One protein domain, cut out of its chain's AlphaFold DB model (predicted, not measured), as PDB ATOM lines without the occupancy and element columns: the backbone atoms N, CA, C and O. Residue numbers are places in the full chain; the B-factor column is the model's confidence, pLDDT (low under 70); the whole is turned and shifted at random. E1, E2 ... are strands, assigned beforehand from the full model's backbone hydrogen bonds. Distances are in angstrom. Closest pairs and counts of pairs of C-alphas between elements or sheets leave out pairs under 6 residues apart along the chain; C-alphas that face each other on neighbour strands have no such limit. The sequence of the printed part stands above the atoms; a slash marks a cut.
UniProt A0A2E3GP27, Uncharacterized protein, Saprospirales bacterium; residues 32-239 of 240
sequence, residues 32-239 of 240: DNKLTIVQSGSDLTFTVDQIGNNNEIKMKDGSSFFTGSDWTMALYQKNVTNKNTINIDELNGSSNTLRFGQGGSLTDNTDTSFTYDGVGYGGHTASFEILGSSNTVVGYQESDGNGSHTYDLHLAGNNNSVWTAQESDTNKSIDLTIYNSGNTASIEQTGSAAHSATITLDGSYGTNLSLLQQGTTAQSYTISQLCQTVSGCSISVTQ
ATOM      1  N   ASP A  32     153.264 116.321 133.846       75.94
ATOM      2  CA  ASP A  32     154.529 116.783 134.415       75.94
ATOM      3  C   ASP A  32     154.725 118.297 134.259       75.94
ATOM      4  O   ASP A  32     154.272 118.922 133.294       75.94
ATOM      5  N   ASN A  33     155.450 118.891 135.204       78.69
ATOM      6  CA  ASN A  33     156.010 120.222 135.019       78.69
ATOM      7  C   ASN A  33     157.258 120.136 134.125       78.69
ATOM      8  O   ASN A  33     158.028 119.176 134.210       78.69
ATOM      9  N   LYS A  34     157.458 121.136 133.258       82.06
ATOM     10  CA  LYS A  34     158.562 121.159 132.287       82.06
ATOM     11  C   LYS A  34     159.430 122.406 132.442       82.06
ATOM     12  O   LYS A  34     158.912 123.523 132.469       82.06
ATOM     13  N   LEU A  35     160.747 122.191 132.454       81.12
ATOM     14  CA  LEU A  35     161.784 123.223 132.461       81.12
ATOM     15  C   LEU A  35     162.794 122.958 131.334       81.12
ATOM     16  O   LEU A  35     163.269 121.834 131.175       81.12
ATOM     17  N   THR A  36     163.127 123.966 130.526       75.00
ATOM     18  CA  THR A  36     164.177 123.860 129.491       75.00
ATOM     19  C   THR A  36     164.969 125.162 129.383       75.00
ATOM     20  O   THR A  36     164.385 126.197 129.074       75.00
ATOM     21  N   ILE A  37     166.289 125.097 129.626       69.50
ATOM     22  CA  ILE A  37     167.214 126.247 129.649       69.50
ATOM     23  C   ILE A  37     168.541 125.875 128.974       69.50
ATOM     24  O   ILE A  37     169.067 124.785 129.204       69.50
ATOM     25  N   VAL A  38     169.097 126.802 128.188       64.56
ATOM     26  CA  VAL A  38     170.445 126.724 127.596       64.56
ATOM     27  C   VAL A  38     171.248 127.950 128.048       64.56
ATOM     28  O   VAL A  38     170.730 129.060 127.991       64.56
ATOM     29  N   GLN A  39     172.494 127.772 128.511       64.88
ATOM     30  CA  GLN A  39     173.302 128.856 129.093       64.88
ATOM     31  C   GLN A  39     174.768 128.862 128.628       64.88
ATOM     32  O   GLN A  39     175.364 127.803 128.431       64.88
ATOM     33  N   SER A  40     175.353 130.065 128.509       60.44
ATOM     34  CA  SER A  40     176.805 130.297 128.392       60.44
ATOM     35  C   SER A  40     177.236 131.617 129.084       60.44
ATOM     36  O   SER A  40     176.466 132.574 129.069       60.44
ATOM     37  N   GLY A  41     178.428 131.691 129.711       58.28
ATOM     38  CA  GLY A  41     178.944 132.896 130.423       58.28
ATOM     39  C   GLY A  41     179.002 132.789 131.966       58.28
ATOM     40  O   GLY A  41     178.712 131.718 132.496       58.28
ATOM     41  N   SER A  42     179.415 133.844 132.696       58.72
ATOM     42  CA  SER A  42     179.770 133.768 134.140       58.72
ATOM     43  C   SER A  42     178.888 134.554 135.140       58.72
ATOM     44  O   SER A  42     178.405 135.645 134.841       58.72
ATOM     45  N   ASP A  43     178.781 133.949 136.339       56.06
ATOM     46  CA  ASP A  43     178.182 134.301 137.649       56.06
ATOM     47  C   ASP A  43     176.665 134.519 137.737       56.06
ATOM     48  O   ASP A  43     176.114 135.610 137.867       56.06
ATOM     49  N   LEU A  44     176.015 133.350 137.681       67.94
ATOM     50  CA  LEU A  44     174.606 133.087 137.484       67.94
ATOM     51  C   LEU A  44     173.908 132.630 138.796       67.94
ATOM     52  O   LEU A  44     174.285 131.580 139.293       67.94
ATOM     53  N   THR A  45     172.827 133.274 139.308       67.00
ATOM     54  CA  THR A  45     171.874 132.563 140.215       67.00
ATOM     55  C   THR A  45     170.367 132.629 139.847       67.00
ATOM     56  O   THR A  45     169.760 133.691 139.762       67.00
ATOM     57  N   PHE A  46     169.762 131.453 139.595       74.75
ATOM     58  CA  PHE A  46     168.428 131.207 138.994       74.75
ATOM     59  C   PHE A  46     167.552 130.425 139.985       74.75
ATOM     60  O   PHE A  46     168.052 129.435 140.519       74.75
ATOM     61  N   THR A  47     166.279 130.748 140.240       69.62
ATOM     62  CA  THR A  47     165.456 129.860 141.100       69.62
ATOM     63  C   THR A  47     163.991 129.759 140.691       69.62
ATOM     64  O   THR A  47     163.294 130.753 140.580       69.62
ATOM     65  N   VAL A  48     163.520 128.531 140.490       71.00
ATOM     66  CA  VAL A  48     162.168 128.180 140.038       71.00
ATOM     67  C   VAL A  48     161.497 127.346 141.119       71.00
ATOM     68  O   VAL A  48     162.147 126.453 141.649       71.00
ATOM     69  N   ASP A  49     160.201 127.534 141.353       65.88
ATOM     70  CA  ASP A  49     159.382 126.473 141.951       65.88
ATOM     71  C   ASP A  49     158.155 126.210 141.051       65.88
ATOM     72  O   ASP A  49     157.452 127.124 140.614       65.88
ATOM     73  N   GLN A  50     157.927 124.943 140.698       77.75
ATOM     74  CA  GLN A  50     156.766 124.524 139.907       77.75
ATOM     75  C   GLN A  50     155.848 123.714 140.811       77.75
ATOM     76  O   GLN A  50     156.158 122.576 141.165       77.75
ATOM     77  N   ILE A  51     154.713 124.301 141.186       79.56
ATOM     78  CA  ILE A  51     153.746 123.658 142.075       79.56
ATOM     79  C   ILE A  51     152.450 123.379 141.305       79.56
ATOM     80  O   ILE A  51     152.023 124.137 140.437       79.56
ATOM     81  N   GLY A  52     151.817 122.243 141.591       79.38
ATOM     82  CA  GLY A  52     150.743 121.715 140.749       79.38
ATOM     83  C   GLY A  52     151.304 120.985 139.527       79.38
ATOM     84  O   GLY A  52     152.406 120.441 139.582       79.38
ATOM     85  N   ASN A  53     150.528 120.941 138.445       80.75
ATOM     86  CA  ASN A  53     150.811 120.117 137.270       80.75
ATOM     87  C   ASN A  53     150.729 120.918 135.961       80.75
ATOM     88  O   ASN A  53     150.047 121.942 135.889       80.75
ATOM     89  N   ASN A  54     151.365 120.405 134.902       84.62
ATOM     90  CA  ASN A  54     151.364 120.983 133.552       84.62
ATOM     91  C   ASN A  54     151.900 122.422 133.431       84.62
ATOM     92  O   ASN A  54     151.534 123.098 132.472       84.62
ATOM     93  N   ASN A  55     152.741 122.916 134.341       89.19
ATOM     94  CA  ASN A  55     153.363 124.231 134.157       89.19
ATOM     95  C   ASN A  55     154.596 124.157 133.234       89.19
ATOM     96  O   ASN A  55     155.282 123.131 133.176       89.19
ATOM     97  N   GLU A  56     154.890 125.243 132.507       92.00
ATOM     98  CA  GLU A  56     156.005 125.304 131.552       92.00
ATOM     99  C   GLU A  56     156.841 126.583 131.717       92.00
ATOM    100  O   GLU A  56     156.314 127.694 131.685       92.00
ATOM    101  N   ILE A  57     158.160 126.415 131.848       90.88
ATOM    102  CA  ILE A  57     159.165 127.473 131.660       90.88
ATOM    103  C   ILE A  57     160.074 127.041 130.515       90.88
ATOM    104  O   ILE A  57     160.659 125.950 130.561       90.88
ATOM    105  N   LYS A  58     160.195 127.878 129.482       90.00
ATOM    106  CA  LYS A  58     160.949 127.532 128.274       90.00
ATOM    107  C   LYS A  58     161.618 128.724 127.604       90.00
ATOM    108  O   LYS A  58     161.147 129.854 127.707       90.00
ATOM    109  N   MET A  59     162.652 128.413 126.829       89.25
ATOM    110  CA  MET A  59     163.108 129.288 125.750       89.25
ATOM    111  C   MET A  59     162.000 129.423 124.698       89.25
ATOM    112  O   MET A  59     161.301 128.441 124.411       89.25
ATOM    113  N   LYS A  60     161.827 130.627 124.150       89.44
ATOM    114  CA  LYS A  60     160.783 130.931 123.168       89.44
ATOM    115  C   LYS A  60     160.973 130.112 121.894       89.44
ATOM    116  O   LYS A  60     160.022 129.458 121.459       89.44
ATOM    117  N   ASP A  61     162.185 130.084 121.341       88.62
ATOM    118  CA  ASP A  61     162.538 129.243 120.198       88.62
ATOM    119  C   ASP A  61     164.021 128.805 120.184       88.62
ATOM    120  O   ASP A  61     164.725 128.888 121.188       88.62
ATOM    121  N   GLY A  62     164.474 128.213 119.071       85.06
ATOM    122  CA  GLY A  62     165.840 127.689 118.922       85.06
ATOM    123  C   GLY A  62     166.921 128.752 118.690       85.06
ATOM    124  O   GLY A  62     168.099 128.403 118.649       85.06
ATOM    125  N   SER A  63     166.521 130.009 118.508       86.06
ATOM    126  CA  SER A  63     167.382 131.183 118.315       86.06
ATOM    127  C   SER A  63     167.561 131.973 119.611       86.06
ATOM    128  O   SER A  63     168.553 132.686 119.743       86.06
ATOM    129  N   SER A  64     166.633 131.820 120.558       87.88
ATOM    130  CA  SER A  64     166.678 132.407 121.895       87.88
ATOM    131  C   SER A  64     168.001 132.084 122.604       87.88
ATOM    132  O   SER A  64     168.476 130.939 122.578       87.88
ATOM    133  N   PHE A  65     168.608 133.080 123.253       82.69
ATOM    134  CA  PHE A  65     169.940 132.935 123.841       82.69
ATOM    135  C   PHE A  65     170.105 133.609 125.199       82.69
ATOM    136  O   PHE A  65     169.439 134.572 125.564       82.69
ATOM    137  N   PHE A  66     171.107 133.118 125.923       82.31
ATOM    138  CA  PHE A  66     171.611 133.719 127.145       82.31
ATOM    139  C   PHE A  66     173.094 134.031 126.955       82.31
ATOM    140  O   PHE A  66     173.919 133.111 126.892       82.31
ATOM    141  N   THR A  67     173.443 135.322 126.917       73.69
ATOM    142  CA  THR A  67     174.838 135.788 126.864       73.69
ATOM    143  C   THR A  67     175.038 137.008 127.770       73.69
ATOM    144  O   THR A  67     174.716 138.116 127.388       73.69
ATOM    145  N   GLY A  68     175.548 136.848 128.993       68.69
ATOM    146  CA  GLY A  68     175.740 137.975 129.922       68.69
ATOM    147  C   GLY A  68     176.621 137.614 131.117       68.69
ATOM    148  O   GLY A  68     176.834 136.432 131.390       68.69
ATOM    149  N   SER A  69     177.155 138.628 131.805       68.94
ATOM    150  CA  SER A  69     177.984 138.486 133.014       68.94
ATOM    151  C   SER A  69     177.315 139.183 134.195       68.94
ATOM    152  O   SER A  69     176.957 140.340 134.040       68.94
ATOM    153  N   ASP A  70     177.179 138.531 135.353       63.78
ATOM    154  CA  ASP A  70     176.351 138.979 136.493       63.78
ATOM    155  C   ASP A  70     174.860 139.134 136.145       63.78
ATOM    156  O   ASP A  70     174.455 140.015 135.394       63.78
ATOM    157  N   TRP A  71     173.990 138.317 136.722       70.00
ATOM    158  CA  TRP A  71     172.534 138.414 136.551       70.00
ATOM    159  C   TRP A  71     171.866 137.570 137.670       70.00
ATOM    160  O   TRP A  71     172.514 136.684 138.232       70.00
ATOM    161  N   THR A  72     170.602 137.768 138.059       73.19
ATOM    162  CA  THR A  72     169.909 136.840 138.995       73.19
ATOM    163  C   THR A  72     168.400 136.780 138.715       73.19
ATOM    164  O   THR A  72     167.765 137.822 138.564       73.19
ATOM    165  N   MET A  73     167.805 135.578 138.651       77.62
ATOM    166  CA  MET A  73     166.376 135.362 138.341       77.62
ATOM    167  C   MET A  73     165.659 134.537 139.409       77.62
ATOM    168  O   MET A  73     166.229 133.541 139.845       77.62
ATOM    169  N   ALA A  74     164.394 134.810 139.755       70.56
ATOM    170  CA  ALA A  74     163.544 133.762 140.345       70.56
ATOM    171  C   ALA A  74     162.084 133.789 139.857       70.56
ATOM    172  O   ALA A  74     161.507 134.842 139.634       70.56
ATOM    173  N   LEU A  75     161.506 132.621 139.619       76.50
ATOM    174  CA  LEU A  75     160.470 132.393 138.621       76.50
ATOM    175  C   LEU A  75     159.465 131.362 139.157       76.50
ATOM    176  O   LEU A  75     159.692 130.159 139.020       76.50
ATOM    177  N   TYR A  76     158.384 131.773 139.812       77.56
ATOM    178  CA  TYR A  76     157.505 130.827 140.516       77.56
ATOM    179  C   TYR A  76     156.136 130.684 139.844       77.56
ATOM    180  O   TYR A  76     155.622 131.639 139.279       77.56
ATOM    181  N   GLN A  77     155.547 129.488 139.850       71.06
ATOM    182  CA  GLN A  77     154.299 129.192 139.135       71.06
ATOM    183  C   GLN A  77     153.461 128.127 139.865       71.06
ATOM    184  O   GLN A  77     153.989 127.073 140.221       71.06
ATOM    185  N   LYS A  78     152.144 128.329 140.031       80.19
ATOM    186  CA  LYS A  78     151.197 127.298 140.496       80.19
ATOM    187  C   LYS A  78     149.819 127.397 139.836       80.19
ATOM    188  O   LYS A  78     149.319 128.478 139.558       80.19
ATOM    189  N   ASN A  79     149.212 126.242 139.587       72.31
ATOM    190  CA  ASN A  79     148.057 126.042 138.713       72.31
ATOM    191  C   ASN A  79     147.046 125.077 139.358       72.31
ATOM    192  O   ASN A  79     147.476 124.082 139.942       72.31
ATOM    193  N   VAL A  80     145.728 125.301 139.221       73.69
ATOM    194  CA  VAL A  80     144.705 124.273 139.544       73.69
ATOM    195  C   VAL A  80     143.671 124.000 138.428       73.69
ATOM    196  O   VAL A  80     142.807 123.152 138.610       73.69
ATOM    197  N   THR A  81     143.798 124.542 137.209       72.94
ATOM    198  CA  THR A  81     143.034 123.973 136.062       72.94
ATOM    199  C   THR A  81     143.576 124.284 134.660       72.94
ATOM    200  O   THR A  81     143.195 123.586 133.725       72.94
ATOM    201  N   ASN A  82     144.499 125.238 134.473       84.81
ATOM    202  CA  ASN A  82     145.061 125.607 133.162       84.81
ATOM    203  C   ASN A  82     146.568 125.868 133.227       84.81
ATOM    204  O   ASN A  82     147.044 126.510 134.151       84.81
ATOM    205  N   LYS A  83     147.324 125.439 132.213       88.06
ATOM    206  CA  LYS A  83     148.785 125.616 132.179       88.06
ATOM    207  C   LYS A  83     149.202 127.076 132.385       88.06
ATOM    208  O   LYS A  83     148.784 127.956 131.637       88.06
ATOM    209  N   ASN A  84     150.132 127.272 133.310       92.12
ATOM    210  CA  ASN A  84     150.936 128.477 133.411       92.12
ATOM    211  C   ASN A  84     152.171 128.376 132.510       92.12
ATOM    212  O   ASN A  84     152.829 127.330 132.471       92.12
ATOM    213  N   THR A  85     152.466 129.447 131.774       93.88
ATOM    214  CA  THR A  85     153.595 129.499 130.835       93.88
ATOM    215  C   THR A  85     154.479 130.708 131.106       93.88
ATOM    216  O   THR A  85     153.981 131.829 131.206       93.88
ATOM    217  N   ILE A  86     155.794 130.482 131.132       95.19
ATOM    218  CA  ILE A  86     156.797 131.527 130.934       95.19
ATOM    219  C   ILE A  86     157.652 131.226 129.715       95.19
ATOM    220  O   ILE A  86     158.190 130.121 129.587       95.19
ATOM    221  N   ASN A  87     157.803 132.242 128.863       93.50
ATOM    222  CA  ASN A  87     158.727 132.231 127.735       93.50
ATOM    223  C   ASN A  87     159.905 133.183 127.996       93.50
ATOM    224  O   ASN A  87     159.725 134.297 128.476       93.50
ATOM    225  N   ILE A  88     161.113 132.736 127.674       91.12
ATOM    226  CA  ILE A  88     162.342 133.534 127.727       91.12
ATOM    227  C   ILE A  88     162.895 133.596 126.309       91.12
ATOM    228  O   ILE A  88     163.126 132.539 125.720       91.12
ATOM    229  N   ASP A  89     163.092 134.792 125.764       88.88
ATOM    230  CA  ASP A  89     163.689 134.944 124.439       88.88
ATOM    231  C   ASP A  89     165.199 135.219 124.549       88.88
ATOM    232  O   ASP A  89     165.991 134.281 124.661       88.88
ATOM    233  N   GLU A  90     165.620 136.474 124.649       87.06
ATOM    234  CA  GLU A  90     167.012 136.854 124.898       87.06
ATOM    235  C   GLU A  90     167.262 137.403 126.306       87.06
ATOM    236  O   GLU A  90     166.510 138.213 126.851       87.06
ATOM    237  N   LEU A  91     168.399 137.002 126.878       87.25
ATOM    238  CA  LEU A  91     168.953 137.570 128.103       87.25
ATOM    239  C   LEU A  91     170.423 137.952 127.883       87.25
ATOM    240  O   LEU A  91     171.282 137.083 127.690       87.25
ATOM    241  N   ASN A  92     170.718 139.254 127.926       87.31
ATOM    242  CA  ASN A  92     172.069 139.813 127.791       87.31
ATOM    243  C   ASN A  92     172.262 141.054 128.663       87.31
ATOM    244  O   ASN A  92     171.323 141.598 129.240       87.31
ATOM    245  N   GLY A  93     173.502 141.525 128.714       86.62
ATOM    246  CA  GLY A  93     173.969 142.613 129.548       86.62
ATOM    247  C   GLY A  93     174.394 142.123 130.921       86.62
ATOM    248  O   GLY A  93     174.337 140.928 131.227       86.62
ATOM    249  N   SER A  94     174.872 143.066 131.724       90.31
ATOM    250  CA  SER A  94     175.436 142.777 133.036       90.31
ATOM    251  C   SER A  94     174.606 143.348 134.167       90.31
ATOM    252  O   SER A  94     173.958 144.377 134.016       90.31
ATOM    253  N   SER A  95     174.653 142.692 135.319       91.00
ATOM    254  CA  SER A  95     173.970 143.089 136.552       91.00
ATOM    255  C   SER A  95     172.445 143.213 136.408       91.00
ATOM    256  O   SER A  95     171.836 144.130 136.956       91.00
ATOM    257  N   ASN A  96     171.816 142.291 135.672       92.12
ATOM    258  CA  ASN A  96     170.360 142.272 135.492       92.12
ATOM    259  C   ASN A  96     169.642 141.437 136.563       92.12
ATOM    260  O   ASN A  96     170.103 140.362 136.941       92.12
ATOM    261  N   THR A  97     168.470 141.897 137.000       93.06
ATOM    262  CA  THR A  97     167.571 141.169 137.907       93.06
ATOM    263  C   THR A  97     166.214 140.954 137.248       93.06
ATOM    264  O   THR A  97     165.620 141.904 136.740       93.06
ATOM    265  N   LEU A  98     165.699 139.725 137.309       93.88
ATOM    266  CA  LEU A  98     164.325 139.404 136.912       93.88
ATOM    267  C   LEU A  98     163.637 138.570 138.009       93.88
ATOM    268  O   LEU A  98     164.188 137.571 138.453       93.88
ATOM    269  N   ARG A  99     162.428 138.898 138.466       82.81
ATOM    270  CA  ARG A  99     161.692 137.995 139.374       82.81
ATOM    271  C   ARG A  99     160.187 138.035 139.111       82.81
ATOM    272  O   ARG A  99     159.590 139.092 139.253       82.81
ATOM    273  N   PHE A 100     159.575 136.916 138.717       86.88
ATOM    274  CA  PHE A 100     158.136 136.839 138.419       86.88
ATOM    275  C   PHE A 100     157.429 135.717 139.196       86.88
ATOM    276  O   PHE A 100     158.058 134.705 139.510       86.88
ATOM    277  N   GLY A 101     156.118 135.828 139.423       84.62
ATOM    278  CA  GLY A 101     155.279 134.781 140.029       84.62
ATOM    279  C   GLY A 101     153.938 134.582 139.318       84.62
ATOM    280  O   GLY A 101     153.329 135.549 138.881       84.62
ATOM    281  N   GLN A 102     153.468 133.338 139.207       92.31
ATOM    282  CA  GLN A 102     152.144 132.954 138.704       92.31
ATOM    283  C   GLN A 102     151.423 132.129 139.777       92.31
ATOM    284  O   GLN A 102     151.922 131.082 140.187       92.31
ATOM    285  N   GLY A 103     150.253 132.570 140.234       89.38
ATOM    286  CA  GLY A 103     149.537 131.946 141.353       89.38
ATOM    287  C   GLY A 103     150.102 132.302 142.735       89.38
ATOM    288  O   GLY A 103     149.981 131.501 143.662       89.38
ATOM    289  N   GLY A 104     150.756 133.459 142.855       90.06
ATOM    290  CA  GLY A 104     151.180 134.053 144.123       90.06
ATOM    291  C   GLY A 104     151.656 135.495 143.932       90.06
ATOM    292  O   GLY A 104     152.060 135.862 142.826       90.06
ATOM    293  N   SER A 105     151.619 136.285 145.003       92.81
ATOM    294  CA  SER A 105     151.850 137.736 145.004       92.81
ATOM    295  C   SER A 105     153.153 138.168 145.676       92.81
ATOM    296  O   SER A 105     153.802 137.404 146.400       92.81
ATOM    297  N   LEU A 106     153.530 139.418 145.396       94.31
ATOM    298  CA  LEU A 106     154.659 140.147 145.971       94.31
ATOM    299  C   LEU A 106     154.155 141.470 146.555       94.31
ATOM    300  O   LEU A 106     153.255 142.088 145.992       94.31
ATOM    301  N   THR A 107     154.764 141.930 147.646       92.00
ATOM    302  CA  THR A 107     154.363 143.191 148.297       92.00
ATOM    303  C   THR A 107     154.778 144.421 147.489       92.00
ATOM    304  O   THR A 107     154.052 145.411 147.433       92.00
ATOM    305  N   ASP A 108     155.971 144.374 146.894       89.56
ATOM    306  CA  ASP A 108     156.560 145.448 146.098       89.56
ATOM    307  C   ASP A 108     157.729 144.927 145.238       89.56
ATOM    308  O   ASP A 108     158.044 143.732 145.221       89.56
ATOM    309  N   ASN A 109     158.399 145.842 144.532       88.44
ATOM    310  CA  ASN A 109     159.512 145.541 143.630       88.44
ATOM    311  C   ASN A 109     160.823 145.115 144.321       88.44
ATOM    312  O   ASN A 109     161.792 144.792 143.631       88.44
ATOM    313  N   THR A 110     160.876 145.110 145.653       90.62
ATOM    314  CA  THR A 110     162.013 144.636 146.455       90.62
ATOM    315  C   THR A 110     161.749 143.290 147.129       90.62
ATOM    316  O   THR A 110     162.690 142.665 147.628       90.62
ATOM    317  N   ASP A 111     160.499 142.819 147.115       90.25
ATOM    318  CA  ASP A 111     160.109 141.541 147.697       90.25
ATOM    319  C   ASP A 111     160.776 140.360 146.962       90.25
ATOM    320  O   ASP A 111     160.970 140.341 145.742       90.25
ATOM    321  N   THR A 112     161.170 139.352 147.735       89.62
ATOM    322  CA  THR A 112     161.881 138.162 147.248       89.62
ATOM    323  C   THR A 112     161.134 136.862 147.528       89.62
ATOM    324  O   THR A 112     161.609 135.807 147.108       89.62
ATOM    325  N   SER A 113     159.986 136.915 148.214       89.50
ATOM    326  CA  SER A 113     159.224 135.739 148.645       89.50
ATOM    327  C   SER A 113     157.777 135.798 148.154       89.50
ATOM    328  O   SER A 113     157.020 136.672 148.556       89.50
ATOM    329  N   PHE A 114     157.372 134.830 147.326       90.38
ATOM    330  CA  PHE A 114     155.986 134.738 146.859       90.38
ATOM    331  C   PHE A 114     155.049 134.299 147.978       90.38
ATOM    332  O   PHE A 114     155.279 133.277 148.631       90.38
ATOM    333  N   THR A 115     153.957 135.039 148.145       89.50
ATOM    334  CA  THR A 115     152.876 134.675 149.060       89.50
ATOM    335  C   THR A 115     151.759 133.983 148.286       89.50
ATOM    336  O   THR A 115     151.387 134.418 147.204       89.50
ATOM    337  N   TYR A 116     151.249 132.876 148.830       85.19
ATOM    338  CA  TYR A 116     150.073 132.174 148.315       85.19
ATOM    339  C   TYR A 116     148.954 132.272 149.347       85.19
ATOM    340  O   TYR A 116     149.143 131.871 150.498       85.19
ATOM    341  N   ASP A 117     147.798 132.780 148.937       78.06
ATOM    342  CA  ASP A 117     146.665 133.064 149.823       78.06
ATOM    343  C   ASP A 117     145.719 131.857 150.037       78.06
ATOM    344  O   ASP A 117     144.832 131.888 150.891       78.06
ATOM    345  N   GLY A 118     145.943 130.756 149.309       76.06
ATOM    346  CA  GLY A 118     145.103 129.555 149.346       76.06
ATOM    347  C   GLY A 118     144.128 129.426 148.172       76.06
ATOM    348  O   GLY A 118     143.514 128.365 148.024       76.06
ATOM    349  N   VAL A 119     144.027 130.443 147.316       71.69
ATOM    350  CA  VAL A 119     143.188 130.518 146.116       71.69
ATOM    351  C   VAL A 119     144.095 130.790 144.912       71.69
ATOM    352  O   VAL A 119     145.108 131.463 145.002       71.69
ATOM    353  N   GLY A 120     143.851 130.131 143.779       73.56
ATOM    354  CA  GLY A 120     144.732 130.322 142.628       73.56
ATOM    355  C   GLY A 120     144.407 129.411 141.463       73.56
ATOM    356  O   GLY A 120     144.472 128.182 141.578       73.56
ATOM    357  N   TYR A 121     144.102 130.021 140.325       85.06
ATOM    358  CA  TYR A 121     143.846 129.328 139.071       85.06
ATOM    359  C   TYR A 121     144.968 129.587 138.080       85.06
ATOM    360  O   TYR A 121     145.588 130.641 138.081       85.06
ATOM    361  N   GLY A 122     145.242 128.596 137.234       86.44
ATOM    362  CA  GLY A 122     146.256 128.751 136.198       86.44
ATOM    363  C   GLY A 122     145.696 129.353 134.905       86.44
ATOM    364  O   GLY A 122     144.514 129.690 134.814       86.44
ATOM    365  N   GLY A 123     146.530 129.418 133.870       89.06
ATOM    366  CA  GLY A 123     146.213 130.053 132.580       89.06
ATOM    367  C   GLY A 123     146.993 131.347 132.347       89.06
ATOM    368  O   GLY A 123     146.688 132.109 131.430       89.06
ATOM    369  N   HIS A 124     147.994 131.599 133.186       93.00
ATOM    370  CA  HIS A 124     148.849 132.768 133.118       93.00
ATOM    371  C   HIS A 124     149.933 132.627 132.046       93.00
ATOM    372  O   HIS A 124     150.449 131.533 131.793       93.00
ATOM    373  N   THR A 125     150.304 133.752 131.437       93.88
ATOM    374  CA  THR A 125     151.439 133.840 130.515       93.88
ATOM    375  C   THR A 125     152.317 135.033 130.883       93.88
ATOM    376  O   THR A 125     151.813 136.138 131.048       93.88
ATOM    377  N   ALA A 126     153.628 134.847 130.973       77.69
ATOM    378  CA  ALA A 126     154.593 135.945 131.012       77.69
ATOM    379  C   ALA A 126     155.708 135.663 129.996       77.69
ATOM    380  O   ALA A 126     156.068 134.502 129.790       77.69
ATOM    381  N   SER A 127     156.249 136.672 129.332       80.25
ATOM    382  CA  SER A 127     157.292 136.481 128.325       80.25
ATOM    383  C   SER A 127     158.210 137.706 128.259       80.25
ATOM    384  O   SER A 127     157.774 138.827 128.496       80.25
ATOM    385  N   PHE A 128     159.515 137.498 128.085       85.56
ATOM    386  CA  PHE A 128     160.541 138.523 128.325       85.56
ATOM    387  C   PHE A 128     161.660 138.466 127.284       85.56
ATOM    388  O   PHE A 128     162.046 137.373 126.865       85.56
ATOM    389  N   GLU A 129     162.276 139.611 126.993       78.06
ATOM    390  CA  GLU A 129     163.543 139.706 126.262       78.06
ATOM    391  C   GLU A 129     164.324 140.974 126.681       78.06
ATOM    392  O   GLU A 129     163.779 142.071 126.636       78.06
ATOM    393  N   ILE A 130     165.562 140.875 127.178       81.69
ATOM    394  CA  ILE A 130     166.321 141.993 127.789       81.69
ATOM    395  C   ILE A 130     167.739 142.058 127.196       81.69
ATOM    396  O   ILE A 130     168.487 141.098 127.363       81.69
ATOM    397  N   LEU A 131     168.179 143.187 126.615       78.62
ATOM    398  CA  LEU A 131     169.588 143.396 126.211       78.62
ATOM    399  C   LEU A 131     170.119 144.790 126.613       78.62
ATOM    400  O   LEU A 131     169.986 145.788 125.903       78.62
ATOM    401  N   GLY A 132     170.785 144.855 127.756       92.75
ATOM    402  CA  GLY A 132     171.400 146.048 128.335       92.75
ATOM    403  C   GLY A 132     171.721 145.766 129.799       92.75
ATOM    404  O   GLY A 132     171.381 144.699 130.300       92.75
ATOM    405  N   SER A 133     172.427 146.659 130.482       95.50
ATOM    406  CA  SER A 133     172.969 146.390 131.821       95.50
ATOM    407  C   SER A 133     172.221 147.126 132.930       95.50
ATOM    408  O   SER A 133     171.678 148.213 132.721       95.50
ATOM    409  N   SER A 134     172.265 146.572 134.138       96.25
ATOM    410  CA  SER A 134     171.695 147.155 135.354       96.25
ATOM    411  C   SER A 134     170.175 147.326 135.299       96.25
ATOM    412  O   SER A 134     169.642 148.314 135.801       96.25
ATOM    413  N   ASN A 135     169.464 146.388 134.672       96.75
ATOM    414  CA  ASN A 135     168.006 146.409 134.598       96.75
ATOM    415  C   ASN A 135     167.373 145.563 135.710       96.75
ATOM    416  O   ASN A 135     167.887 144.507 136.077       96.75
ATOM    417  N   THR A 136     166.236 146.023 136.232       97.25
ATOM    418  CA  THR A 136     165.424 145.315 137.230       97.25
ATOM    419  C   THR A 136     164.005 145.143 136.708       97.25
ATOM    420  O   THR A 136     163.336 146.130 136.404       97.25
ATOM    421  N   VAL A 137     163.544 143.896 136.619       97.81
ATOM    422  CA  VAL A 137     162.188 143.527 136.193       97.81
ATOM    423  C   VAL A 137     161.551 142.657 137.268       97.81
ATOM    424  O   VAL A 137     162.049 141.572 137.562       97.81
ATOM    425  N   VAL A 138     160.450 143.108 137.860       98.31
ATOM    426  CA  VAL A 138     159.739 142.358 138.902       98.31
ATOM    427  C   VAL A 138     158.239 142.385 138.632       98.31
ATOM    428  O   VAL A 138     157.704 143.429 138.266       98.31
ATOM    429  N   GLY A 139     157.553 141.257 138.825       97.88
ATOM    430  CA  GLY A 139     156.095 141.265 138.790       97.88
ATOM    431  C   GLY A 139     155.401 139.957 139.143       97.88
ATOM    432  O   GLY A 139     156.043 138.958 139.455       97.88
ATOM    433  N   TYR A 140     154.072 139.943 139.111       97.31
ATOM    434  CA  TYR A 140     153.297 138.728 139.372       97.31
ATOM    435  C   TYR A 140     151.909 138.726 138.724       97.31
ATOM    436  O   TYR A 140     151.389 139.755 138.286       97.31
ATOM    437  N   GLN A 141     151.337 137.522 138.661       95.12
ATOM    438  CA  GLN A 141     150.003 137.222 138.157       95.12
ATOM    439  C   GLN A 141     149.277 136.334 139.176       95.12
ATOM    440  O   GLN A 141     149.711 135.210 139.436       95.12
ATOM    441  N   GLU A 142     148.176 136.823 139.739       91.31
ATOM    442  CA  GLU A 142     147.345 136.110 140.719       91.31
ATOM    443  C   GLU A 142     145.861 136.216 140.335       91.31
ATOM    444  O   GLU A 142     145.418 137.255 139.848       91.31
ATOM    445  N   SER A 143     145.106 135.123 140.494       85.38
ATOM    446  CA  SER A 143     143.707 135.017 140.056       85.38
ATOM    447  C   SER A 143     142.854 134.235 141.052       85.38
ATOM    448  O   SER A 143     143.239 133.150 141.499       85.38
ATOM    449  N   ASP A 144     141.655 134.764 141.302       79.94
ATOM    450  CA  ASP A 144     140.638 134.227 142.214       79.94
ATOM    451  C   ASP A 144     139.598 133.322 141.500       79.94
ATOM    452  O   ASP A 144     138.685 132.793 142.143       79.94
ATOM    453  N   GLY A 145     139.726 133.113 140.177       73.62
ATOM    454  CA  GLY A 145     138.735 132.467 139.296       73.62
ATOM    455  C   GLY A 145     139.303 131.941 137.960       73.62
ATOM    456  O   GLY A 145     140.485 131.686 137.832       73.62
ATOM    457  N   ASN A 146     138.489 131.689 136.921       62.22
ATOM    458  CA  ASN A 146     138.957 131.029 135.672       62.22
ATOM    459  C   ASN A 146     139.947 131.911 134.859       62.22
ATOM    460  O   ASN A 146     139.531 132.682 133.994       62.22
ATOM    461  N   GLY A 147     141.246 131.785 135.151       62.91
ATOM    462  CA  GLY A 147     142.275 132.786 134.854       62.91
ATOM    463  C   GLY A 147     142.669 133.020 133.388       62.91
ATOM    464  O   GLY A 147     142.668 132.116 132.549       62.91
ATOM    465  N   SER A 148     143.098 134.259 133.117       73.50
ATOM    466  CA  SER A 148     144.048 134.602 132.048       73.50
ATOM    467  C   SER A 148     144.638 135.992 132.282       73.50
ATOM    468  O   SER A 148     143.947 136.987 132.100       73.50
ATOM    469  N   HIS A 149     145.922 136.096 132.615       77.50
ATOM    470  CA  HIS A 149     146.677 137.339 132.435       77.50
ATOM    471  C   HIS A 149     147.922 137.036 131.615       77.50
ATOM    472  O   HIS A 149     148.575 136.020 131.860       77.50
ATOM    473  N   THR A 150     148.208 137.877 130.623       75.94
ATOM    474  CA  THR A 150     149.349 137.713 129.714       75.94
ATOM    475  C   THR A 150     150.219 138.967 129.766       75.94
ATOM    476  O   THR A 150     149.713 140.067 129.561       75.94
ATOM    477  N   TYR A 151     151.507 138.825 130.055       74.38
ATOM    478  CA  TYR A 151     152.475 139.921 130.100       74.38
ATOM    479  C   TYR A 151     153.610 139.656 129.106       74.38
ATOM    480  O   TYR A 151     154.171 138.566 129.142       74.38
ATOM    481  N   ASP A 152     153.975 140.619 128.265       72.19
ATOM    482  CA  ASP A 152     155.206 140.575 127.462       72.19
ATOM    483  C   ASP A 152     156.048 141.854 127.705       72.19
ATOM    484  O   ASP A 152     155.526 142.941 127.961       72.19
ATOM    485  N   LEU A 153     157.375 141.743 127.715       73.69
ATOM    486  CA  LEU A 153     158.307 142.864 127.913       73.69
ATOM    487  C   LEU A 153     159.519 142.648 127.020       73.69
ATOM    488  O   LEU A 153     160.173 141.614 127.132       73.69
ATOM    489  N   HIS A 154     159.896 143.647 126.225       68.50
ATOM    490  CA  HIS A 154     161.182 143.633 125.528       68.50
ATOM    491  C   HIS A 154     161.975 144.903 125.894       68.50
ATOM    492  O   HIS A 154     161.596 146.015 125.538       68.50
ATOM    493  N   LEU A 155     163.037 144.778 126.689       75.75
ATOM    494  CA  LEU A 155     163.723 145.893 127.345       75.75
ATOM    495  C   LEU A 155     165.177 145.998 126.891       75.75
ATOM    496  O   LEU A 155     166.007 145.122 127.105       75.75
ATOM    497  N   ALA A 156     165.507 147.133 126.318       63.44
ATOM    498  CA  ALA A 156     166.850 147.512 125.946       63.44
ATOM    499  C   ALA A 156     167.436 148.533 126.923       63.44
ATOM    500  O   ALA A 156     166.820 148.915 127.918       63.44
ATOM    501  N   GLY A 157     168.613 149.058 126.579       93.94
ATOM    502  CA  GLY A 157     169.242 150.149 127.313       93.94
ATOM    503  C   GLY A 157     169.638 149.753 128.734       93.94
ATOM    504  O   GLY A 157     169.500 148.609 129.164       93.94
ATOM    505  N   ASN A 158     170.188 150.716 129.462       98.19
ATOM    506  CA  ASN A 158     170.731 150.465 130.787       98.19
ATOM    507  C   ASN A 158     169.882 151.131 131.871       98.19
ATOM    508  O   ASN A 158     169.268 152.175 131.640       98.19
ATOM    509  N   ASN A 159     169.968 150.611 133.091       98.06
ATOM    510  CA  ASN A 159     169.419 151.250 134.290       98.06
ATOM    511  C   ASN A 159     167.895 151.461 134.244       98.06
ATOM    512  O   ASN A 159     167.411 152.532 134.612       98.06
ATOM    513  N   ASN A 160     167.135 150.476 133.766       98.44
ATOM    514  CA  ASN A 160     165.673 150.516 133.797       98.44
ATOM    515  C   ASN A 160     165.109 149.715 134.979       98.44
ATOM    516  O   ASN A 160     165.629 148.657 135.332       98.44
ATOM    517  N   SER A 161     164.013 150.205 135.557       98.38
ATOM    518  CA  SER A 161     163.274 149.560 136.645       98.38
ATOM    519  C   SER A 161     161.814 149.364 136.246       98.38
ATOM    520  O   SER A 161     161.117 150.338 135.961       98.38
ATOM    521  N   VAL A 162     161.340 148.119 136.260       98.62
ATOM    522  CA  VAL A 162     159.976 147.738 135.875       98.62
ATOM    523  C   VAL A 162     159.314 146.933 136.990       98.62
ATOM    524  O   VAL A 162     159.864 145.930 137.445       98.62
ATOM    525  N   TRP A 163     158.124 147.374 137.391       98.50
ATOM    526  CA  TRP A 163     157.216 146.687 138.303       98.50
ATOM    527  C   TRP A 163     155.870 146.441 137.622       98.50
ATOM    528  O   TRP A 163     155.272 147.382 137.083       98.50
ATOM    529  N   THR A 164     155.394 145.196 137.658       98.31
ATOM    530  CA  THR A 164     154.068 144.824 137.153       98.31
ATOM    531  C   THR A 164     153.276 143.961 138.132       98.31
ATOM    532  O   THR A 164     153.787 142.992 138.684       98.31
ATOM    533  N   ALA A 165     151.992 144.269 138.299       97.50
ATOM    534  CA  ALA A 165     151.059 143.435 139.053       97.50
ATOM    535  C   ALA A 165     149.769 143.221 138.254       97.50
ATOM    536  O   ALA A 165     149.167 144.181 137.759       97.50
ATOM    537  N   GLN A 166     149.347 141.962 138.118       96.19
ATOM    538  CA  GLN A 166     148.053 141.585 137.547       96.19
ATOM    539  C   GLN A 166     147.292 140.710 138.554       96.19
ATOM    540  O   GLN A 166     147.694 139.575 138.806       96.19
ATOM    541  N   GLU A 167     146.199 141.236 139.107       92.31
ATOM    542  CA  GLU A 167     145.449 140.632 140.224       92.31
ATOM    543  C   GLU A 167     143.957 140.477 139.928       92.31
ATOM    544  O   GLU A 167     143.382 141.331 139.248       92.31
ATOM    545  N   SER A 168     143.304 139.488 140.546       89.62
ATOM    546  CA  SER A 168     141.870 139.170 140.399       89.62
ATOM    547  C   SER A 168     141.515 138.604 139.006       89.62
ATOM    548  O   SER A 168     142.359 138.016 138.345       89.62
ATOM    549  N   ASP A 169     140.258 138.720 138.541       83.00
ATOM    550  CA  ASP A 169     139.748 137.983 137.364       83.00
ATOM    551  C   ASP A 169     139.290 138.858 136.170       83.00
ATOM    552  O   ASP A 169     139.235 140.086 136.251       83.00
ATOM    553  N   THR A 170     138.902 138.188 135.067       75.25
ATOM    554  CA  THR A 170     138.253 138.710 133.826       75.25
ATOM    555  C   THR A 170     139.178 139.274 132.729       75.25
ATOM    556  O   THR A 170     138.780 140.038 131.857       75.25
ATOM    557  N   ASN A 171     140.387 138.738 132.665       75.94
ATOM    558  CA  ASN A 171     141.384 138.863 131.599       75.94
ATOM    559  C   ASN A 171     142.112 140.214 131.497       75.94
ATOM    560  O   ASN A 171     141.523 141.258 131.228       75.94
ATOM    561  N   LYS A 172     143.438 140.185 131.662       83.56
ATOM    562  CA  LYS A 172     144.308 141.370 131.706       83.56
ATOM    563  C   LYS A 172     145.536 141.142 130.835       83.56
ATOM    564  O   LYS A 172     146.006 140.012 130.719       83.56
ATOM    565  N   SER A 173     146.045 142.190 130.202       77.88
ATOM    566  CA  SER A 173     147.206 142.084 129.315       77.88
ATOM    567  C   SER A 173     148.087 143.324 129.423       77.88
ATOM    568  O   SER A 173     147.580 144.442 129.311       77.88
ATOM    569  N   ILE A 174     149.395 143.150 129.599       84.00
ATOM    570  CA  ILE A 174     150.380 144.233 129.437       84.00
ATOM    571  C   ILE A 174     151.396 143.766 128.398       84.00
ATOM    572  O   ILE A 174     151.852 142.634 128.473       84.00
ATOM    573  N   ASP A 175     151.770 144.623 127.454       69.38
ATOM    574  CA  ASP A 175     152.959 144.398 126.627       69.38
ATOM    575  C   ASP A 175     153.739 145.725 126.533       69.38
ATOM    576  O   ASP A 175     153.223 146.693 125.957       69.38
ATOM    577  N   LEU A 176     154.903 145.854 127.196       81.62
ATOM    578  CA  LEU A 176     155.684 147.108 127.178       81.62
ATOM    579  C   LEU A 176     157.139 146.875 126.788       81.62
ATOM    580  O   LEU A 176     157.927 146.346 127.554       81.62
ATOM    581  N   THR A 177     157.499 147.383 125.613       59.12
ATOM    582  CA  THR A 177     158.867 147.454 125.093       59.12
ATOM    583  C   THR A 177     159.566 148.784 125.467       59.12
ATOM    584  O   THR A 177     159.008 149.858 125.234       59.12
ATOM    585  N   ILE A 178     160.789 148.756 126.012       74.38
ATOM    586  CA  ILE A 178     161.567 149.946 126.443       74.38
ATOM    587  C   ILE A 178     162.852 150.055 125.608       74.38
ATOM    588  O   ILE A 178     163.635 149.112 125.601       74.38
ATOM    589  N   TYR A 179     163.112 151.197 124.956       77.75
ATOM    590  CA  TYR A 179     164.303 151.414 124.108       77.75
ATOM    591  C   TYR A 179     165.127 152.671 124.428       77.75
ATOM    592  O   TYR A 179     165.827 153.200 123.578       77.75
ATOM    593  N   ASN A 180     165.172 153.110 125.680       96.19
ATOM    594  CA  ASN A 180     166.256 153.973 126.149       96.19
ATOM    595  C   ASN A 180     166.661 153.618 127.588       96.19
ATOM    596  O   ASN A 180     166.301 152.561 128.102       96.19
ATOM    597  N   SER A 181     167.501 154.448 128.209       98.44
ATOM    598  CA  SER A 181     168.050 154.190 129.547       98.44
ATOM    599  C   SER A 181     167.365 155.037 130.618       98.44
ATOM    600  O   SER A 181     166.955 156.168 130.350       98.44
ATOM    601  N   GLY A 182     167.333 154.534 131.853       98.19
ATOM    602  CA  GLY A 182     166.910 155.315 133.018       98.19
ATOM    603  C   GLY A 182     165.397 155.437 133.210       98.19
ATOM    604  O   GLY A 182     164.949 156.430 133.781       98.19
ATOM    605  N   ASN A 183     164.598 154.485 132.721       98.69
ATOM    606  CA  ASN A 183     163.150 154.492 132.939       98.69
ATOM    607  C   ASN A 183     162.764 153.843 134.268       98.69
ATOM    608  O   ASN A 183     163.360 152.852 134.689       98.69
ATOM    609  N   THR A 184     161.696 154.362 134.870       98.56
ATOM    610  CA  THR A 184     160.957 153.697 135.946       98.56
ATOM    611  C   THR A 184     159.523 153.483 135.478       98.56
ATOM    612  O   THR A 184     158.844 154.453 135.148       98.56
ATOM    613  N   ALA A 185     159.054 152.238 135.447       98.50
ATOM    614  CA  ALA A 185     157.686 151.890 135.074       98.50
ATOM    615  C   ALA A 185     157.017 151.072 136.183       98.50
ATOM    616  O   ALA A 185     157.525 150.025 136.572       98.50
ATOM    617  N   SER A 186     155.871 151.553 136.661       98.44
ATOM    618  CA  SER A 186     154.997 150.865 137.613       98.44
ATOM    619  C   SER A 186     153.627 150.684 136.975       98.44
ATOM    620  O   SER A 186     152.986 151.679 136.620       98.44
ATOM    621  N   ILE A 187     153.200 149.436 136.777       98.38
ATOM    622  CA  ILE A 187     151.928 149.117 136.125       98.38
ATOM    623  C   ILE A 187     151.146 148.112 136.965       98.38
ATOM    624  O   ILE A 187     151.580 146.981 137.163       98.38
ATOM    625  N   GLU A 188     149.956 148.508 137.392       97.69
ATOM    626  CA  GLU A 188     149.060 147.684 138.194       97.69
ATOM    627  C   GLU A 188     147.714 147.545 137.478       97.69
ATOM    628  O   GLU A 188     147.071 148.537 137.122       97.69
ATOM    629  N   GLN A 189     147.299 146.300 137.238       96.69
ATOM    630  CA  GLN A 189     145.984 145.939 136.716       96.69
ATOM    631  C   GLN A 189     145.267 145.070 137.754       96.69
ATOM    632  O   GLN A 189     145.554 143.881 137.880       96.69
ATOM    633  N   THR A 190     144.305 145.645 138.473       93.81
ATOM    634  CA  THR A 190     143.556 144.972 139.551       93.81
ATOM    635  C   THR A 190     142.044 145.126 139.353       93.81
ATOM    636  O   THR A 190     141.595 145.797 138.430       93.81
ATOM    637  N   GLY A 191     141.226 144.482 140.182       91.38
ATOM    638  CA  GLY A 191     139.763 144.532 140.082       91.38
ATOM    639  C   GLY A 191     139.162 143.504 139.119       91.38
ATOM    640  O   GLY A 191     139.853 142.683 138.524       91.38
ATOM    641  N   SER A 192     137.835 143.506 138.989       90.88
ATOM    642  CA  SER A 192     137.093 142.409 138.350       90.88
ATOM    643  C   SER A 192     136.781 142.633 136.865       90.88
ATOM    644  O   SER A 192     136.000 141.873 136.288       90.88
ATOM    645  N   ALA A 193     137.309 143.701 136.260       91.69
ATOM    646  CA  ALA A 193     137.090 144.051 134.860       91.69
ATOM    647  C   ALA A 193     138.285 143.715 133.960       91.69
ATOM    648  O   ALA A 193     139.403 143.491 134.422       91.69
ATOM    649  N   ALA A 194     138.038 143.731 132.648       93.44
ATOM    650  CA  ALA A 194     139.085 143.556 131.651       93.44
ATOM    651  C   ALA A 194     139.971 144.810 131.556       93.44
ATOM    652  O   ALA A 194     139.475 145.915 131.303       93.44
ATOM    653  N   HIS A 195     141.284 144.630 131.698       95.75
ATOM    654  CA  HIS A 195     142.265 145.712 131.607       95.75
ATOM    655  C   HIS A 195     143.353 145.407 130.577       95.75
ATOM    656  O   HIS A 195     143.849 144.287 130.491       95.75
ATOM    657  N   SER A 196     143.747 146.402 129.787       96.94
ATOM    658  CA  SER A 196     144.869 146.255 128.858       96.94
ATOM    659  C   SER A 196     145.745 147.499 128.785       96.94
ATOM    660  O   SER A 196     145.223 148.619 128.786       96.94
ATOM    661  N   ALA A 197     147.050 147.299 128.609       98.06
ATOM    662  CA  ALA A 197     147.996 148.369 128.322       98.06
ATOM    663  C   ALA A 197     149.006 147.956 127.239       98.06
ATOM    664  O   ALA A 197     149.630 146.901 127.334       98.06
ATOM    665  N   THR A 198     149.196 148.826 126.245       98.44
ATOM    666  CA  THR A 198     150.300 148.758 125.275       98.44
ATOM    667  C   THR A 198     151.136 150.009 125.427       98.44
ATOM    668  O   THR A 198     150.632 151.120 125.237       98.44
ATOM    669  N   ILE A 199     152.394 149.857 125.814       98.81
ATOM    670  CA  ILE A 199     153.228 151.001 126.174       98.81
ATOM    671  C   ILE A 199     154.526 150.934 125.353       98.81
ATOM    672  O   ILE A 199     155.019 149.858 125.020       98.81
ATOM    673  N   THR A 200     155.093 152.089 125.013       98.62
ATOM    674  CA  THR A 200     156.453 152.224 124.476       98.62
ATOM    675  C   THR A 200     157.129 153.428 125.113       98.62
ATOM    676  O   THR A 200     156.594 154.539 125.053       98.62
ATOM    677  N   LEU A 201     158.301 153.200 125.712       98.62
ATOM    678  CA  LEU A 201     159.142 154.243 126.302       98.62
ATOM    679  C   LEU A 201     160.464 154.338 125.533       98.62
ATOM    680  O   LEU A 201     161.177 153.343 125.399       98.62
ATOM    681  N   ASP A 202     160.775 155.533 125.036       98.38
ATOM    682  CA  ASP A 202     161.995 155.833 124.286       98.38
ATOM    683  C   ASP A 202     162.408 157.311 124.480       98.38
ATOM    684  O   ASP A 202     161.693 158.117 125.084       98.38
ATOM    685  N   GLY A 203     163.568 157.697 123.956       97.31
ATOM    686  CA  GLY A 203     164.070 159.064 123.909       97.31
ATOM    687  C   GLY A 203     165.496 159.212 124.431       97.31
ATOM    688  O   GLY A 203     166.177 158.253 124.773       97.31
ATOM    689  N   SER A 204     165.957 160.456 124.533       97.62
ATOM    690  CA  SER A 204     167.301 160.757 125.049       97.62
ATOM    691  C   SER A 204     167.380 160.711 126.582       97.62
ATOM    692  O   SER A 204     168.478 160.661 127.128       97.62
ATOM    693  N   TYR A 205     166.237 160.739 127.277       98.06
ATOM    694  CA  TYR A 205     166.150 160.785 128.742       98.06
ATOM    695  C   TYR A 205     165.085 159.824 129.280       98.06
ATOM    696  O   TYR A 205     164.157 159.457 128.565       98.06
ATOM    697  N   GLY A 206     165.201 159.435 130.547       98.06
ATOM    698  CA  GLY A 206     164.286 158.486 131.179       98.06
ATOM    699  C   GLY A 206     162.861 159.011 131.388       98.06
ATOM    700  O   GLY A 206     162.622 160.218 131.524       98.06
ATOM    701  N   THR A 207     161.916 158.076 131.453       98.75
ATOM    702  CA  THR A 207     160.512 158.315 131.798       98.75
ATOM    703  C   THR A 207     160.154 157.644 133.121       98.75
ATOM    704  O   THR A 207     160.439 156.465 133.320       98.75
ATOM    705  N   ASN A 208     159.458 158.383 133.987       98.62
ATOM    706  CA  ASN A 208     158.765 157.857 135.161       98.62
ATOM    707  C   ASN A 208     157.283 157.632 134.826       98.62
ATOM    708  O   ASN A 208     156.513 158.593 134.754       98.62
ATOM    709  N   LEU A 209     156.895 156.377 134.610       98.62
ATOM    710  CA  LEU A 209     155.533 155.947 134.309       98.62
ATOM    711  C   LEU A 209     154.878 155.299 135.536       98.62
ATOM    712  O   LEU A 209     155.405 154.336 136.087       98.62
ATOM    713  N   SER A 210     153.683 155.777 135.884       98.50
ATOM    714  CA  SER A 210     152.754 155.124 136.808       98.50
ATOM    715  C   SER A 210     151.418 154.888 136.106       98.50
ATOM    716  O   SER A 210     150.784 155.844 135.651       98.50
ATOM    717  N   LEU A 211     150.971 153.636 136.026       98.31
ATOM    718  CA  LEU A 211     149.675 153.250 135.469       98.31
ATOM    719  C   LEU A 211     148.934 152.342 136.455       98.31
ATOM    720  O   LEU A 211     149.373 151.228 136.708       98.31
ATOM    721  N   LEU A 212     147.791 152.808 136.958       97.94
ATOM    722  CA  LEU A 212     146.860 152.018 137.761       97.94
ATOM    723  C   LEU A 212     145.530 151.872 137.015       97.94
ATOM    724  O   LEU A 212     144.820 152.864 136.807       97.94
ATOM    725  N   GLN A 213     145.208 150.633 136.646       96.81
ATOM    726  CA  GLN A 213     143.910 150.223 136.121       96.81
ATOM    727  C   GLN A 213     143.186 149.385 137.174       96.81
ATOM    728  O   GLN A 213     143.663 148.309 137.533       96.81
ATOM    729  N   GLN A 214     142.054 149.877 137.679       95.00
ATOM    730  CA  GLN A 214     141.290 149.187 138.718       95.00
ATOM    731  C   GLN A 214     139.774 149.296 138.526       95.00
ATOM    732  O   GLN A 214     139.279 150.126 137.765       95.00
ATOM    733  N   GLY A 215     139.033 148.493 139.288       92.56
ATOM    734  CA  GLY A 215     137.580 148.600 139.415       92.56
ATOM    735  C   GLY A 215     136.804 147.579 138.584       92.56
ATOM    736  O   GLY A 215     137.304 146.520 138.210       92.56
ATOM    737  N   THR A 216     135.526 147.882 138.347       92.75
ATOM    738  CA  THR A 216     134.579 146.993 137.648       92.75
ATOM    739  C   THR A 216     134.293 147.440 136.212       92.75
ATOM    740  O   THR A 216     133.451 146.848 135.536       92.75
ATOM    741  N   THR A 217     134.980 148.480 135.737       93.88
ATOM    742  CA  THR A 217     134.845 149.017 134.377       93.88
ATOM    743  C   THR A 217     136.057 148.623 133.549       93.88
ATOM    744  O   THR A 217     137.184 148.779 134.005       93.88
ATOM    745  N   ALA A 218     135.843 148.136 132.324       95.38
ATOM    746  CA  ALA A 218     136.949 147.771 131.446       95.38
ATOM    747  C   ALA A 218     137.773 149.006 131.041       95.38
ATOM    748  O   ALA A 218     137.207 150.047 130.702       95.38
ATOM    749  N   GLN A 219     139.103 148.887 131.057       95.88
ATOM    750  CA  GLN A 219     140.022 149.994 130.751       95.88
ATOM    751  C   GLN A 219     141.105 149.547 129.773       95.88
ATOM    752  O   GLN A 219     141.696 148.482 129.934       95.88
ATOM    753  N   SER A 220     141.397 150.375 128.775       96.69
ATOM    754  CA  SER A 220     142.392 150.075 127.746       96.69
ATOM    755  C   SER A 220     143.224 151.316 127.443       96.69
ATOM    756  O   SER A 220     142.660 152.363 127.124       96.69
ATOM    757  N   TYR A 221     144.551 151.202 127.553       97.06
ATOM    758  CA  TYR A 221     145.482 152.301 127.296       97.06
ATOM    759  C   TYR A 221     146.525 151.941 126.240       97.06
ATOM    760  O   TYR A 221     147.089 150.848 126.234       97.06
ATOM    761  N   THR A 222     146.839 152.926 125.401       97.94
ATOM    762  CA  THR A 222     148.026 152.923 124.548       97.94
ATOM    763  C   THR A 222     148.859 154.153 124.876       97.94
ATOM    764  O   THR A 222     148.374 155.278 124.753       97.94
ATOM    765  N   ILE A 223     150.099 153.946 125.314       98.19
ATOM    766  CA  ILE A 223     151.013 155.011 125.735       98.19
ATOM    767  C   ILE A 223     152.272 154.935 124.875       98.19
ATOM    768  O   ILE A 223     152.957 153.920 124.855       98.19
ATOM    769  N   SER A 224     152.614 156.022 124.191       98.06
ATOM    770  CA  SER A 224     153.895 156.159 123.498       98.06
ATOM    771  C   SER A 224     154.575 157.429 123.987       98.06
ATOM    772  O   SER A 224     154.022 158.522 123.851       98.06
ATOM    773  N   GLN A 225     155.748 157.275 124.600       97.94
ATOM    774  CA  GLN A 225     156.517 158.372 125.170       97.94
ATOM    775  C   GLN A 225     157.888 158.451 124.510       97.94
ATOM    776  O   GLN A 225     158.686 157.527 124.621       97.94
ATOM    777  N   LEU A 226     158.169 159.602 123.892       97.88
ATOM    778  CA  LEU A 226     159.494 159.979 123.408       97.88
ATOM    779  C   LEU A 226     160.037 161.116 124.278       97.88
ATOM    780  O   LEU A 226     159.647 162.274 124.119       97.88
ATOM    781  N   CYS A 227     160.909 160.805 125.232       97.81
ATOM    782  CA  CYS A 227     161.406 161.794 126.178       97.81
ATOM    783  C   CYS A 227     162.668 162.523 125.691       97.81
ATOM    784  O   CYS A 227     163.740 161.938 125.549       97.81
ATOM    785  N   GLN A 228     162.552 163.836 125.472       97.38
ATOM    786  CA  GLN A 228     163.653 164.710 125.025       97.38
ATOM    787  C   GLN A 228     164.020 165.795 126.050       97.38
ATOM    788  O   GLN A 228     164.836 166.676 125.780       97.38
ATOM    789  N   THR A 229     163.430 165.731 127.244       95.06
ATOM    790  CA  THR A 229     163.629 166.712 128.311       95.06
ATOM    791  C   THR A 229     164.792 166.297 129.203       95.06
ATOM    792  O   THR A 229     164.760 165.212 129.770       95.06
ATOM    793  N   VAL A 230     165.772 167.186 129.405       94.06
ATOM    794  CA  VAL A 230     166.970 166.909 130.227       94.06
ATOM    795  C   VAL A 230     166.628 166.469 131.654       94.06
ATOM    796  O   VAL A 230     167.331 165.654 132.240       94.06
ATOM    797  N   SER A 231     165.533 166.989 132.214       94.00
ATOM    798  CA  SER A 231     165.041 166.616 133.544       94.00
ATOM    799  C   SER A 231     164.227 165.313 133.577       94.00
ATOM    800  O   SER A 231     163.684 164.983 134.625       94.00
ATOM    801  N   GLY A 232     164.099 164.601 132.454       96.75
ATOM    802  CA  GLY A 232     163.237 163.429 132.308       96.75
ATOM    803  C   GLY A 232     161.768 163.773 132.045       96.75
ATOM    804  O   GLY A 232     161.363 164.941 132.027       96.75
ATOM    805  N   CYS A 233     160.971 162.728 131.820       98.38
ATOM    806  CA  CYS A 233     159.534 162.807 131.564       98.38
ATOM    807  C   CYS A 233     158.757 162.044 132.634       98.38
ATOM    808  O   CYS A 233     159.281 161.120 133.252       98.38
ATOM    809  N   SER A 234     157.496 162.415 132.855       97.81
ATOM    810  CA  SER A 234     156.627 161.700 133.786       97.81
ATOM    811  C   SER A 234     155.218 161.555 133.234       97.81
ATOM    812  O   SER A 234     154.669 162.496 132.660       97.81
ATOM    813  N   ILE A 235     154.652 160.363 133.416       97.81
ATOM    814  CA  ILE A 235     153.283 160.002 133.061       97.81
ATOM    815  C   ILE A 235     152.653 159.345 134.288       97.81
ATOM    816  O   ILE A 235     153.218 158.408 134.844       97.81
ATOM    817  N   SER A 236     151.470 159.812 134.684       97.12
ATOM    818  CA  SER A 236     150.675 159.192 135.743       97.12
ATOM    819  C   SER A 236     149.236 159.030 135.276       97.12
ATOM    820  O   SER A 236     148.585 160.013 134.920       97.12
ATOM    821  N   VAL A 237     148.740 157.797 135.300       95.75
ATOM    822  CA  VAL A 237     147.362 157.440 134.963       95.75
ATOM    823  C   VAL A 237     146.772 156.649 136.126       95.75
ATOM    824  O   VAL A 237     147.304 155.611 136.510       95.75
ATOM    825  N   THR A 238     145.668 157.145 136.681       92.44
ATOM    826  CA  THR A 238     144.896 156.466 137.729       92.44
ATOM    827  C   THR A 238     143.427 156.514 137.347       92.44
ATOM    828  O   THR A 238     142.870 157.602 137.198       92.44
ATOM    829  N   GLN A 239     142.797 155.353 137.194       83.12
ATOM    830  CA  GLN A 239     141.404 155.260 136.763       83.12
ATOM    831  C   GLN A 239     140.647 154.241 137.624       83.12
ATOM    832  O   GLN A 239     141.049 153.081 137.718       83.12
TER     833      GLN A 239
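Overview. This is residues 32 to 239 of the 240 residues of an uncharacterized protein of Saprospirales bacterium (UniProt A0A2E3GP27). The chain winds in eight flattened, stacked turns, a solenoid; each turn lays one strand in each of two sheets that face each other as the two walls of a sandwich. Residues 103 to 124 make a long loop over the outer face of the wall that holds E6 and E8. The printed part has 208 residues, with no named helix and sixteen strands, E1 to E16 in order; its class is all strand. One sheet runs E1 E3 E5 E7 E9 E11 E13 E15, the other E2 E4 E6 E8 E10 E12 E14 E16, both parallel throughout. The whole is compact, with a radius of gyration of the C-alphas of 16.5 A, and spans 49 by 46 by 29 A.

Along the chain. Find C-alpha 34 at (158.562, 121.159, 132.287), where E1 begins, residues 34 to 36. Read on through E2, residues 44 to 51, E3, 56 to 59, and E4, 71 to 78, which is 24.4 A long. E5, residues 85 to 92, bends by 52 degrees at residue 89. Next come E6, 96 to 102, E7, 125 to 131, E8, 136 to 141, E9, 149 to 156, E10, 161 to 166, E11, 172 to 178, and E12, 184 to 189. E13, residues 195 to 203, starts at C-alpha 195 (142.265, 145.712, 131.607) and is 26.7 A long. E14 is 207 to 213, E15 is 219 to 227 and 24.8 A long, and E16, 233 to 239, ends at C-alpha 239 (141.404, 155.260, 136.763).

Arrangement. The two sheets form a sandwich, two sheets face to face, 9.6 A centre to centre, with best planes 4 degrees apart. Start at edge strand E1: it is parallel to E3, and N 57 and O 34 are 3.1 A apart. In the other sheet, edge strand E2 is parallel to E4 at 2 degrees, with N 47 and O 73 at 2.8 A. Look next at E8 and E10, parallel, where N 162 and O 136 are 2.8 A apart. At the far edges, E13 and E15 have N 200 and O 223 at 2.8 A, and E14 and E16 have N 208 and O 233 at 2.8 A. Between the sheets, the closest C-alphas of E12 and E13 are those of Gln 189 and His 195, 6.3 A apart. Residues 66 to 67 pair, parallel, with residues 91 to 92 of E5.

Size, cuts and confidence. The C-alphas farthest apart are those of Asp 32 and Val 230, 51.8 A. The printed part has no cut. The links E3 to E4 and E6 to E7 are long, with 11 and 22 residues. Mean pLDDT of the printed part is 86.7; 20 residues are under 70, among them 37 to 45 and 68 to 70.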